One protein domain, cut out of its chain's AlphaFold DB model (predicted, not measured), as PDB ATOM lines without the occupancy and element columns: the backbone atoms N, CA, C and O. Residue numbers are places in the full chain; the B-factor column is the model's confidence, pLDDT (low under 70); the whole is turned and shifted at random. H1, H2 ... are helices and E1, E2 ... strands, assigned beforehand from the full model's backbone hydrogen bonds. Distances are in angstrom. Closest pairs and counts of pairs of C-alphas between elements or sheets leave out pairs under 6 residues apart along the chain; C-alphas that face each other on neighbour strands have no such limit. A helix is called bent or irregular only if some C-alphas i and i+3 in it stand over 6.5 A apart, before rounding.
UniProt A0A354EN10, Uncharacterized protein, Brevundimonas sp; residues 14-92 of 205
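Overview. This is residues 14 to 92 of the 205 residues of an uncharacterized protein of Brevundimonas sp (UniProt A0A354EN10). A small three-stranded sheet has helix H1 lying slantwise over one face, and helix H2 folds back over H1 on the side away from the sheet, making a hairpin of helices. The other face of the sheet has no named helix, and residues 34 to 39 of the long E2 to E3 link stick out. The 79 printed residues include three strands and then two helices, in the order E1 E2 E3 H1 H2; the sheet is mixed, in the order E1, E3, E2, and the class is mixed, helices and strands. The whole is only just compact, close to loose, with a radius of gyration of the C-alphas of 13.6 A and spans of 41 by 31 by 21 A.

Along the chain. E1, residues 15 to 19, is 12.5 A long and begins with C-alpha 15 at (372.508, 240.745, 209.839). E3, residues 43 to 47, is 13.1 A long, and E2, residues 27 to 29, is 6.6 A long. H1, residues 59 to 72, is 20.2 A long and begins with C-alpha 59 at (383.685, 241.680, 224.197). H2, residues 74 to 92, is 27.0 A long and ends with C-alpha 92 at (378.807, 228.081, 227.147). H2 has a kink of 27 degrees near residue 81 and is irregular, with C-alphas 89 and 92 at 9.4 A.

Arrangement. E3 is the inner strand. E1 and E3 are parallel at 28 degrees, with N 17 and O 44 at 2.8 A and N 46 and O 17 at 2.8 A, within hydrogen-bond range. E2 and E3 form an antiparallel hairpin at 162 degrees, with N 28 and O 45 at 2.9 A. H1 is on the sheet at a height of 8.5 A, over E1, E3 and E2, and runs slantwise to the strands, at 52 degrees to E1 on the local plane. The closest C-alphas of H1 and E3 are those of Gly 64 and Val 46, 6.0 A apart. H1, with residues 66 to 70 alone, touches residues 76 to 84 of H2; their closest C-alphas, Ser 70 and Arg 77, are 5.2 A apart. This helical hairpin has a shallow tilt of 26 degrees, opposite ways. H2 is not on the sheet and is apart from E1, E2 and E3. In H1 every O i to N i+4 pair is within hydrogen-bond range; in H2 12 of 15 are.

Size, cuts and confidence. The two C-alphas farthest apart, those of Phe 35 and Glu 89, are 41.1 A apart. The printed part, residues 14 to 92, has no cut. The links E2 to E3 and E3 to H1 are long, E1 to E2 is short, and H1 to H2 is tight. The mean pLDDT of the printed part is 84.4, and residues 32 to 41 are under 70.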
ATOM      1  N   VAL A  14     368.395 238.940 211.310       78.19
ATOM      2  CA  VAL A  14     369.086 240.228 211.452       78.19
ATOM      3  C   VAL A  14     370.558 239.986 211.142       78.19
ATOM      4  O   VAL A  14     371.173 239.098 211.734       78.19
ATOM      5  N   TYR A  15     371.110 240.780 210.237       83.94
ATOM      6  CA  TYR A  15     372.508 240.745 209.839       83.94
ATOM      7  C   TYR A  15     373.223 241.930 210.478       83.94
ATOM      8  O   TYR A  15     372.825 243.081 210.306       83.94
ATOM      9  N   ILE A  16     374.253 241.636 211.266       89.81
ATOM     10  CA  ILE A  16     375.011 242.640 212.008       89.81
ATOM     11  C   ILE A  16     376.398 242.726 211.383       89.81
ATOM     12  O   ILE A  16     377.169 241.768 211.434       89.81
ATOM     13  N   HIS A  17     376.703 243.880 210.800       92.06
ATOM     14  CA  HIS A  17     377.965 244.169 210.133       92.06
ATOM     15  C   HIS A  17     378.807 245.076 211.020       92.06
ATOM     16  O   HIS A  17     378.415 246.202 211.315       92.06
ATOM     17  N   PHE A  18     379.978 244.610 211.439       93.75
ATOM     18  CA  PHE A  18     380.949 245.463 212.123       93.75
ATOM     19  C   PHE A  18     381.765 246.210 211.064       93.75
ATOM     20  O   PHE A  18     382.405 245.575 210.229       93.75
ATOM     21  N   THR A  19     381.716 247.543 211.068       94.25
ATOM     22  CA  THR A  19     382.339 248.384 210.032       94.25
ATOM     23  C   THR A  19     383.085 249.573 210.626       94.25
ATOM     24  O   THR A  19     382.661 250.147 211.625       94.25
ATOM     25  N   SER A  20     384.190 249.969 209.993       94.69
ATOM     26  CA  SER A  20     384.935 251.185 210.334       94.69
ATOM     27  C   SER A  20     384.467 252.431 209.577       94.69
ATOM     28  O   SER A  20     385.075 253.491 209.708       94.69
ATOM     29  N   GLU A  21     383.429 252.309 208.748       94.25
ATOM     30  CA  GLU A  21     382.879 253.414 207.948       94.25
ATOM     31  C   GLU A  21     382.024 254.387 208.774       94.25
ATOM     32  O   GLU A  21     381.826 255.529 208.367       94.25
ATOM     33  N   ILE A  22     381.561 253.957 209.952       94.69
ATOM     34  CA  ILE A  22     380.828 254.786 210.918       94.69
ATOM     35  C   ILE A  22     381.591 254.837 212.244       94.69
ATOM     36  O   ILE A  22     382.422 253.972 212.530       94.69
ATOM     37  N   ALA A  23     381.340 255.862 213.065       94.25
ATOM     38  CA  ALA A  23     382.146 256.081 214.264       94.25
ATOM     39  C   ALA A  23     381.996 254.928 215.271       94.25
ATOM     40  O   ALA A  23     380.904 254.396 215.471       94.25
ATOM     41  N   ALA A  24     383.090 254.566 215.945       92.25
ATOM     42  CA  ALA A  24     383.091 253.475 216.912       92.25
ATOM     43  C   ALA A  24     381.992 253.651 217.980       92.25
ATOM     44  O   ALA A  24     381.874 254.713 218.595       92.25
ATOM     45  N   GLY A  25     381.190 252.604 218.194       88.38
ATOM     46  CA  GLY A  25     380.052 252.620 219.120       88.38
ATOM     47  C   GLY A  25     378.762 253.228 218.560       88.38
ATOM     48  O   GLY A  25     377.740 253.188 219.245       88.38
ATOM     49  N   GLN A  26     378.769 253.759 217.332       94.75
ATOM     50  CA  GLN A  26     377.536 254.111 216.629       94.75
ATOM     51  C   GLN A  26     376.880 252.876 216.016       94.75
ATOM     52  O   GLN A  26     377.542 251.897 215.671       94.75
ATOM     53  N   VAL A  27     375.557 252.944 215.890       93.81
ATOM     54  CA  VAL A  27     374.744 251.919 215.243       93.81
ATOM     55  C   VAL A  27     373.885 252.593 214.189       93.81
ATOM     56  O   VAL A  27     373.137 253.520 214.505       93.81
ATOM     57  N   GLU A  28     373.967 252.101 212.960       93.00
ATOM     58  CA  GLU A  28     373.128 252.543 211.850       93.00
ATOM     59  C   GLU A  28     372.288 251.375 211.342       93.00
ATOM     60  O   GLU A  28     372.799 250.310 210.999       93.00
ATOM     61  N   ILE A  29     370.971 251.567 211.307       87.50
ATOM     62  CA  ILE A  29     370.046 250.596 210.727       87.50
ATOM     63  C   ILE A  29     369.929 250.938 209.247       87.50
ATOM     64  O   ILE A  29     369.490 252.042 208.908       87.50
ATOM     65  N   ALA A  30     370.312 250.006 208.374       80.56
ATOM     66  CA  ALA A  30     370.189 250.224 206.942       80.56
ATOM     67  C   ALA A  30     368.705 250.425 206.580       80.56
ATOM     68  O   ALA A  30     367.832 249.725 207.115       80.56
ATOM     69  N   PRO A  31     368.379 251.376 205.685       71.88
ATOM     70  CA  PRO A  31     367.015 251.517 205.207       71.88
ATOM     71  C   PRO A  31     366.576 250.205 204.537       71.88
ATOM     72  O   PRO A  31     367.402 249.536 203.915       71.88
ATOM     73  N   PRO A  32     365.288 249.824 204.623       64.62
ATOM     74  CA  PRO A  32     364.791 248.644 203.927       64.62
ATOM     75  C   PRO A  32     365.150 248.746 202.445       64.62
ATOM     76  O   PRO A  32     364.812 249.747 201.803       64.62
ATOM     77  N   ASN A  33     365.828 247.735 201.900       59.78
ATOM     78  CA  ASN A  33     366.101 247.716 200.474       59.78
ATOM     79  C   ASN A  33     364.748 247.710 199.743       59.78
ATOM     80  O   ASN A  33     363.872 246.893 200.023       59.78
ATOM     81  N   SER A  34     364.525 248.683 198.862       52.28
ATOM     82  CA  SER A  34     363.212 248.927 198.240       52.28
ATOM     83  C   SER A  34     362.852 247.896 197.160       52.28
ATOM     84  O   SER A  34     361.748 247.922 196.607       52.28
ATOM     85  N   PHE A  35     363.749 246.944 196.893       53.28
ATOM     86  CA  PHE A  35     363.462 245.765 196.092       53.28
ATOM     87  C   PHE A  35     362.620 244.779 196.911       53.28
ATOM     88  O   PHE A  35     362.990 244.355 198.001       53.28
ATOM     89  N   ARG A  36     361.455 244.405 196.369       47.06
ATOM     90  CA  ARG A  36     360.444 243.536 197.007       47.06
ATOM     91  C   ARG A  36     360.952 242.151 197.448       47.06
ATOM     92  O   ARG A  36     360.198 241.431 198.098       47.06
ATOM     93  N   GLU A  37     362.172 241.769 197.092       50.19
ATOM     94  CA  GLU A  37     362.735 240.436 197.328       50.19
ATOM     95  C   GLU A  37     363.303 240.257 198.752       50.19
ATOM     96  O   GLU A  37     363.345 239.127 199.238       50.19
ATOM     97  N   ASP A  38     363.571 241.351 199.483       53.62
ATOM     98  CA  ASP A  38     364.299 241.333 200.767       53.62
ATOM     99  C   ASP A  38     363.469 241.805 201.977       53.62
ATOM    100  O   ASP A  38     364.009 242.215 203.002       53.62
ATOM    101  N   TRP A  39     362.134 241.722 201.923       50.16
ATOM    102  CA  TRP A  39     361.229 242.090 203.039       50.16
ATOM    103  C   TRP A  39     361.430 241.269 204.335       50.16
ATOM    104  O   TRP A  39     360.706 241.452 205.314       50.16
ATOM    105  N   TRP A  40     362.372 240.330 204.317       54.75
ATOM    106  CA  TRP A  40     362.785 239.439 205.392       54.75
ATOM    107  C   TRP A  40     364.250 239.701 205.832       54.75
ATOM    108  O   TRP A  40     364.729 239.069 206.772       54.75
ATOM    109  N   TRP A  41     364.939 240.668 205.209       60.22
ATOM    110  CA  TRP A  41     366.325 241.069 205.468       60.22
ATOM    111  C   TRP A  41     366.432 242.379 206.279       60.22
ATOM    112  O   TRP A  41     365.796 243.393 205.964       60.22
ATOM    113  N   ARG A  42     367.234 242.377 207.349       74.44
ATOM    114  CA  ARG A  42     367.555 243.572 208.152       74.44
ATOM    115  C   ARG A  42     369.056 243.662 208.363       74.44
ATOM    116  O   ARG A  42     369.595 242.844 209.100       74.44
ATOM    117  N   ASP A  43     369.690 244.663 207.765       84.19
ATOM    118  CA  ASP A  43     371.098 244.971 208.005       84.19
ATOM    119  C   ASP A  43     371.236 246.062 209.069       84.19
ATOM    120  O   ASP A  43     370.550 247.089 209.049       84.19
ATOM    121  N   VAL A  44     372.147 245.829 210.006       89.06
ATOM    122  CA  VAL A  44     372.558 246.804 211.009       89.06
ATOM    123  C   VAL A  44     374.068 246.911 210.978       89.06
ATOM    124  O   VAL A  44     374.772 245.909 211.081       89.06
ATOM    125  N   HIS A  45     374.562 248.133 210.867       93.75
ATOM    126  CA  HIS A  45     375.977 248.445 210.916       93.75
ATOM    127  C   HIS A  45     376.346 248.886 212.329       93.75
ATOM    128  O   HIS A  45     375.685 249.742 212.916       93.75
ATOM    129  N   VAL A  46     377.404 248.296 212.877       96.25
ATOM    130  CA  VAL A  46     377.985 248.649 214.173       96.25
ATOM    131  C   VAL A  46     379.377 249.214 213.929       96.25
ATOM    132  O   VAL A  46     380.249 248.530 213.393       96.25
ATOM    133  N   GLY A  47     379.580 250.461 214.340       96.06
ATOM    134  CA  GLY A  47     380.844 251.162 214.200       96.06
ATOM    135  C   GLY A  47     381.933 250.550 215.066       96.06
ATOM    136  O   GLY A  47     381.769 250.415 216.284       96.06
ATOM    137  N   VAL A  48     383.073 250.247 214.455       95.62
ATOM    138  CA  VAL A  48     384.282 249.744 215.115       95.62
ATOM    139  C   VAL A  48     385.518 250.530 214.671       95.62
ATOM    140  O   VAL A  48     385.513 251.146 213.608       95.62
ATOM    141  N   PRO A  49     386.600 250.541 215.467       93.69
ATOM    142  CA  PRO A  49     387.879 251.101 215.034       93.69
ATOM    143  C   PRO A  49     388.398 250.472 213.729       93.69
ATOM    144  O   PRO A  49     388.132 249.306 213.451       93.69
ATOM    145  N   ALA A  50     389.179 251.220 212.944       92.12
ATOM    146  CA  ALA A  50     389.738 250.740 211.671       92.12
ATOM    147  C   ALA A  50     390.706 249.548 211.820       92.12
ATOM    148  O   ALA A  50     390.931 248.809 210.868       92.12
ATOM    149  N   ASP A  51     391.271 249.355 213.011       90.12
ATOM    150  CA  ASP A  51     392.129 248.229 213.382       90.12
ATOM    151  C   ASP A  51     391.350 247.069 214.035       90.12
ATOM    152  O   ASP A  51     391.949 246.154 214.606       90.12
ATOM    153  N   PHE A  52     390.013 247.084 213.971       90.75
ATOM    154  CA  PHE A  52     389.183 246.017 214.517       90.75
ATOM    155  C   PHE A  52     389.369 244.708 213.743       90.75
ATOM    156  O   PHE A  52     388.903 244.545 212.617       90.75
ATOM    157  N   LEU A  53     390.017 243.750 214.402       88.00
ATOM    158  CA  LEU A  53     390.149 242.371 213.953       88.00
ATOM    159  C   LEU A  53     389.386 241.478 214.942       88.00
ATOM    160  O   LEU A  53     389.871 241.283 216.060       88.00
ATOM    161  N   PRO A  54     388.190 240.977 214.579       85.19
ATOM    162  CA  PRO A  54     387.392 240.171 215.491       85.19
ATOM    163  C   PRO A  54     388.080 238.835 215.778       85.19
ATOM    164  O   PRO A  54     388.610 238.183 214.877       85.19
ATOM    165  N   HIS A  55     388.023 238.409 217.035       85.19
ATOM    166  CA  HIS A  55     388.384 237.062 217.462       85.19
ATOM    167  C   HIS A  55     387.303 236.506 218.392       85.19
ATOM    168  O   HIS A  55     386.526 237.262 218.985       85.19
ATOM    169  N   ASP A  56     387.280 235.187 218.561       79.50
ATOM    170  CA  ASP A  56     386.353 234.532 219.484       79.50
ATOM    171  C   ASP A  56     386.499 235.123 220.895       79.50
ATOM    172  O   ASP A  56     387.608 235.339 221.393       79.50
ATOM    173  N   GLY A  57     385.368 235.445 221.523       77.44
ATOM    174  CA  GLY A  57     385.331 236.045 222.859       77.44
ATOM    175  C   GLY A  57     385.695 237.532 222.935       77.44
ATOM    176  O   GLY A  57     385.798 238.053 224.044       77.44
ATOM    177  N   ASP A  58     385.876 238.242 221.814       87.12
ATOM    178  CA  ASP A  58     386.043 239.700 221.845       87.12
ATOM    179  C   ASP A  58     384.774 240.370 222.421       87.12
ATOM    180  O   ASP A  58     383.700 240.278 221.814       87.12
ATOM    181  N   PRO A  59     384.856 241.077 223.567       85.62
ATOM    182  CA  PRO A  59     383.685 241.680 224.197       85.62
ATOM    183  C   PRO A  59     382.994 242.707 223.295       85.62
ATOM    184  O   PRO A  59     381.774 242.864 223.384       85.62
ATOM    185  N   ARG A  60     383.729 243.346 222.372       88.56
ATOM    186  CA  ARG A  60     383.179 244.323 221.418       88.56
ATOM    187  C   ARG A  60     382.135 243.699 220.495       88.56
ATOM    188  O   ARG A  60     381.190 244.391 220.123       88.56
ATOM    189  N   LEU A  61     382.251 242.403 220.186       90.06
ATOM    190  CA  LEU A  61     381.240 241.677 219.414       90.06
ATOM    191  C   LEU A  61     379.922 241.603 220.187       90.06
ATOM    192  O   LEU A  61     378.883 242.022 219.684       90.06
ATOM    193  N   SER A  62     379.965 241.142 221.440       89.81
ATOM    194  CA  SER A  62     378.766 241.054 222.282       89.81
ATOM    195  C   SER A  62     378.130 242.426 222.540       89.81
ATOM    196  O   SER A  62     376.921 242.581 222.376       89.81
ATOM    197  N   THR A  63     378.938 243.448 222.847       91.69
ATOM    198  CA  THR A  63     378.465 244.825 223.037       91.69
ATOM    199  C   THR A  63     377.821 245.377 221.770       91.69
ATOM    200  O   THR A  63     376.744 245.967 221.840       91.69
ATOM    201  N   GLY A  64     378.438 245.154 220.609       92.62
ATOM    202  CA  GLY A  64     377.895 245.580 219.324       92.62
ATOM    203  C   GLY A  64     376.577 244.895 218.977       92.62
ATOM    204  O   GLY A  64     375.639 245.561 218.546       92.62
ATOM    205  N   ILE A  65     376.463 243.589 219.240       91.75
ATOM    206  CA  ILE A  65     375.216 242.837 219.046       91.75
ATOM    207  C   ILE A  65     374.100 243.403 219.931       91.75
ATOM    208  O   ILE A  65     373.000 243.663 219.446       91.75
ATOM    209  N   VAL A  66     374.377 243.646 221.215       92.25
ATOM    210  CA  VAL A  66     373.404 244.240 222.148       92.25
ATOM    211  C   VAL A  66     372.980 245.639 221.702       92.25
ATOM    212  O   VAL A  66     371.787 245.956 221.727       92.25
ATOM    213  N   ALA A  67     373.927 246.461 221.244       92.69
ATOM    214  CA  ALA A  67     373.646 247.796 220.727       92.69
ATOM    215  C   ALA A  67     372.777 247.746 219.458       92.69
ATOM    216  O   ALA A  67     371.791 248.479 219.366       92.69
ATOM    217  N   ALA A  68     373.082 246.840 218.524       91.31
ATOM    218  CA  ALA A  68     372.297 246.616 217.311       91.31
ATOM    219  C   ALA A  68     370.853 246.205 217.627       91.31
ATOM    220  O   ALA A  68     369.904 246.807 217.120       91.31
ATOM    221  N   LEU A  69     370.671 245.226 218.519       88.69
ATOM    222  CA  LEU A  69     369.343 244.779 218.947       88.69
ATOM    223  C   LEU A  69     368.567 245.898 219.654       88.69
ATOM    224  O   LEU A  69     367.375 246.074 219.403       88.69
ATOM    225  N   SER A  70     369.243 246.681 220.496       90.12
ATOM    226  CA  SER A  70     368.631 247.806 221.212       90.12
ATOM    227  C   SER A  70     368.231 248.946 220.276       90.12
ATOM    228  O   SER A  70     367.221 249.601 220.518       90.12
ATOM    229  N   ALA A  71     368.983 249.184 219.199       88.38
ATOM    230  CA  ALA A  71     368.611 250.162 218.180       88.38
ATOM    231  C   ALA A  71     367.366 249.716 217.398       88.38
ATOM    232  O   ALA A  71     366.488 250.530 217.113       88.38
ATOM    233  N   LEU A  72     367.266 248.421 217.085       84.19
ATOM    234  CA  LEU A  72     366.131 247.841 216.362       84.19
ATOM    235  C   LEU A  72     364.847 247.772 217.203       84.19
ATOM    236  O   LEU A  72     363.751 247.944 216.669       84.19
ATOM    237  N   ALA A  73     364.970 247.514 218.507       83.12
ATOM    238  CA  ALA A  73     363.846 247.373 219.430       83.12
ATOM    239  C   ALA A  73     364.094 248.162 220.731       83.12
ATOM    240  O   ALA A  73     364.269 247.575 221.800       83.12
ATOM    241  N   PRO A  74     364.082 249.508 220.688       86.00
ATOM    242  CA  PRO A  74     364.471 250.337 221.834       86.00
ATOM    243  C   PRO A  74     363.552 250.176 223.050       86.00
ATOM    244  O   PRO A  74     363.999 250.320 224.184       86.00
ATOM    245  N   HIS A  75     362.282 249.834 222.826       84.44
ATOM    246  CA  HIS A  75     361.310 249.543 223.883       84.44
ATOM    247  C   HIS A  75     361.617 248.237 224.637       84.44
ATOM    248  O   HIS A  75     361.183 248.077 225.773       84.44
ATOM    249  N   GLU A  76     362.414 247.344 224.045       84.81
ATOM    250  CA  GLU A  76     362.801 246.047 224.614       84.81
ATOM    251  C   GLU A  76     364.185 246.064 225.253       84.81
ATOM    252  O   GLU A  76     364.656 245.040 225.747       84.81
ATOM    253  N   ARG A  77     364.846 247.225 225.276       88.94
ATOM    254  CA  ARG A  77     366.197 247.373 225.818       88.94
ATOM    255  C   ARG A  77     366.380 246.745 227.210       88.94
ATOM    256  O   ARG A  77     367.348 246.006 227.358       88.94
ATOM    257  N   PRO A  78     365.472 246.914 228.195       89.69
ATOM    258  CA  PRO A  78     365.630 246.260 229.497       89.69
ATOM    259  C   PRO A  78     365.712 244.729 229.404       89.69
ATOM    260  O   PRO A  78     366.475 244.100 230.132       89.69
ATOM    261  N   HIS A  79     364.953 244.123 228.490       85.62
ATOM    262  CA  HIS A  79     364.966 242.680 228.277       85.62
ATOM    263  C   HIS A  79     366.195 242.213 227.495       85.62
ATOM    264  O   HIS A  79     366.720 241.135 227.774       85.62
ATOM    265  N   ILE A  80     366.660 243.010 226.529       89.25
ATOM    266  CA  ILE A  80     367.895 242.744 225.783       89.25
ATOM    267  C   ILE A  80     369.091 242.782 226.736       89.25
ATOM    268  O   ILE A  80     369.885 241.844 226.740       89.25
ATOM    269  N   ASP A  81     369.182 243.824 227.564       90.94
ATOM    270  CA  ASP A  81     370.254 244.003 228.543       90.94
ATOM    271  C   ASP A  81     370.262 242.846 229.557       90.94
ATOM    272  O   ASP A  81     371.312 242.269 229.840       90.94
ATOM    273  N   GLU A  82     369.087 242.428 230.038       89.75
ATOM    274  CA  GLU A  82     368.970 241.288 230.952       89.75
ATOM    275  C   GLU A  82     369.343 239.955 230.282       89.75
ATOM    276  O   GLU A  82     370.072 239.149 230.860       89.75
ATOM    277  N   ALA A  83     368.898 239.714 229.044       88.06
ATOM    278  CA  ALA A  83     369.278 238.514 228.299       88.06
ATOM    279  C   ALA A  83     370.791 238.463 228.032       88.06
ATOM    280  O   ALA A  83     371.398 237.396 228.152       88.06
ATOM    281  N   ALA A  84     371.402 239.608 227.716       90.00
ATOM    282  CA  ALA A  84     372.843 239.731 227.534       90.00
ATOM    283  C   ALA A  84     373.606 239.457 228.834       90.00
ATOM    284  O   ALA A  84     374.587 238.714 228.813       90.00
ATOM    285  N   ARG A  85     373.125 239.983 229.967       91.19
ATOM    286  CA  ARG A  85     373.692 239.709 231.295       91.19
ATOM    287  C   ARG A  85     373.662 238.214 231.615       91.19
ATOM    288  O   ARG A  85     374.694 237.651 231.966       91.19
ATOM    289  N   ILE A  86     372.512 237.559 231.433       88.75
ATOM    290  CA  ILE A  86     372.368 236.115 231.676       88.75
ATOM    291  C   ILE A  86     373.321 235.309 230.786       88.75
ATOM    292  O   ILE A  86     373.983 234.393 231.271       88.75
ATOM    293  N   ALA A  87     373.405 235.646 229.496       87.62
ATOM    294  CA  ALA A  87     374.294 234.957 228.565       87.62
ATOM    295  C   ALA A  87     375.776 235.156 228.923       87.62
ATOM    296  O   ALA A  87     376.544 234.199 228.859       87.62
ATOM    297  N   ALA A  88     376.170 236.361 229.343       88.12
ATOM    298  CA  ALA A  88     377.536 236.656 229.768       88.12
ATOM    299  C   ALA A  88     377.924 235.915 231.058       88.12
ATOM    300  O   ALA A  88     379.047 235.433 231.172       88.12
ATOM    301  N   GLU A  89     377.002 235.797 232.016       89.19
ATOM    302  CA  GLU A  89     377.235 235.072 233.272       89.19
ATOM    303  C   GLU A  89     377.304 233.555 233.076       89.19
ATOM    304  O   GLU A  89     378.128 232.892 233.703       89.19
ATOM    305  N   ALA A  90     376.439 232.999 232.222       86.88
ATOM    306  CA  ALA A  90     376.357 231.557 232.003       86.88
ATOM    307  C   ALA A  90     377.361 231.034 230.957       86.88
ATOM    308  O   ALA A  90     377.719 229.855 230.998       86.88
ATOM    309  N   GLY A  91     377.815 231.877 230.024       87.12
ATOM    310  CA  GLY A  91     378.742 231.494 228.954       87.12
ATOM    311  C   GLY A  91     378.234 230.300 228.133       87.12
ATOM    312  O   GLY A  91     377.058 230.235 227.776       87.12
ATOM    313  N   ASP A  92     379.112 229.325 227.881       85.25
ATOM    314  CA  ASP A  92     378.807 228.081 227.147       85.25
ATOM    315  C   ASP A  92     377.709 227.221 227.811       85.25
ATOM    316  O   ASP A  92     377.081 226.379 227.162       85.25
TER     317      ASP A  92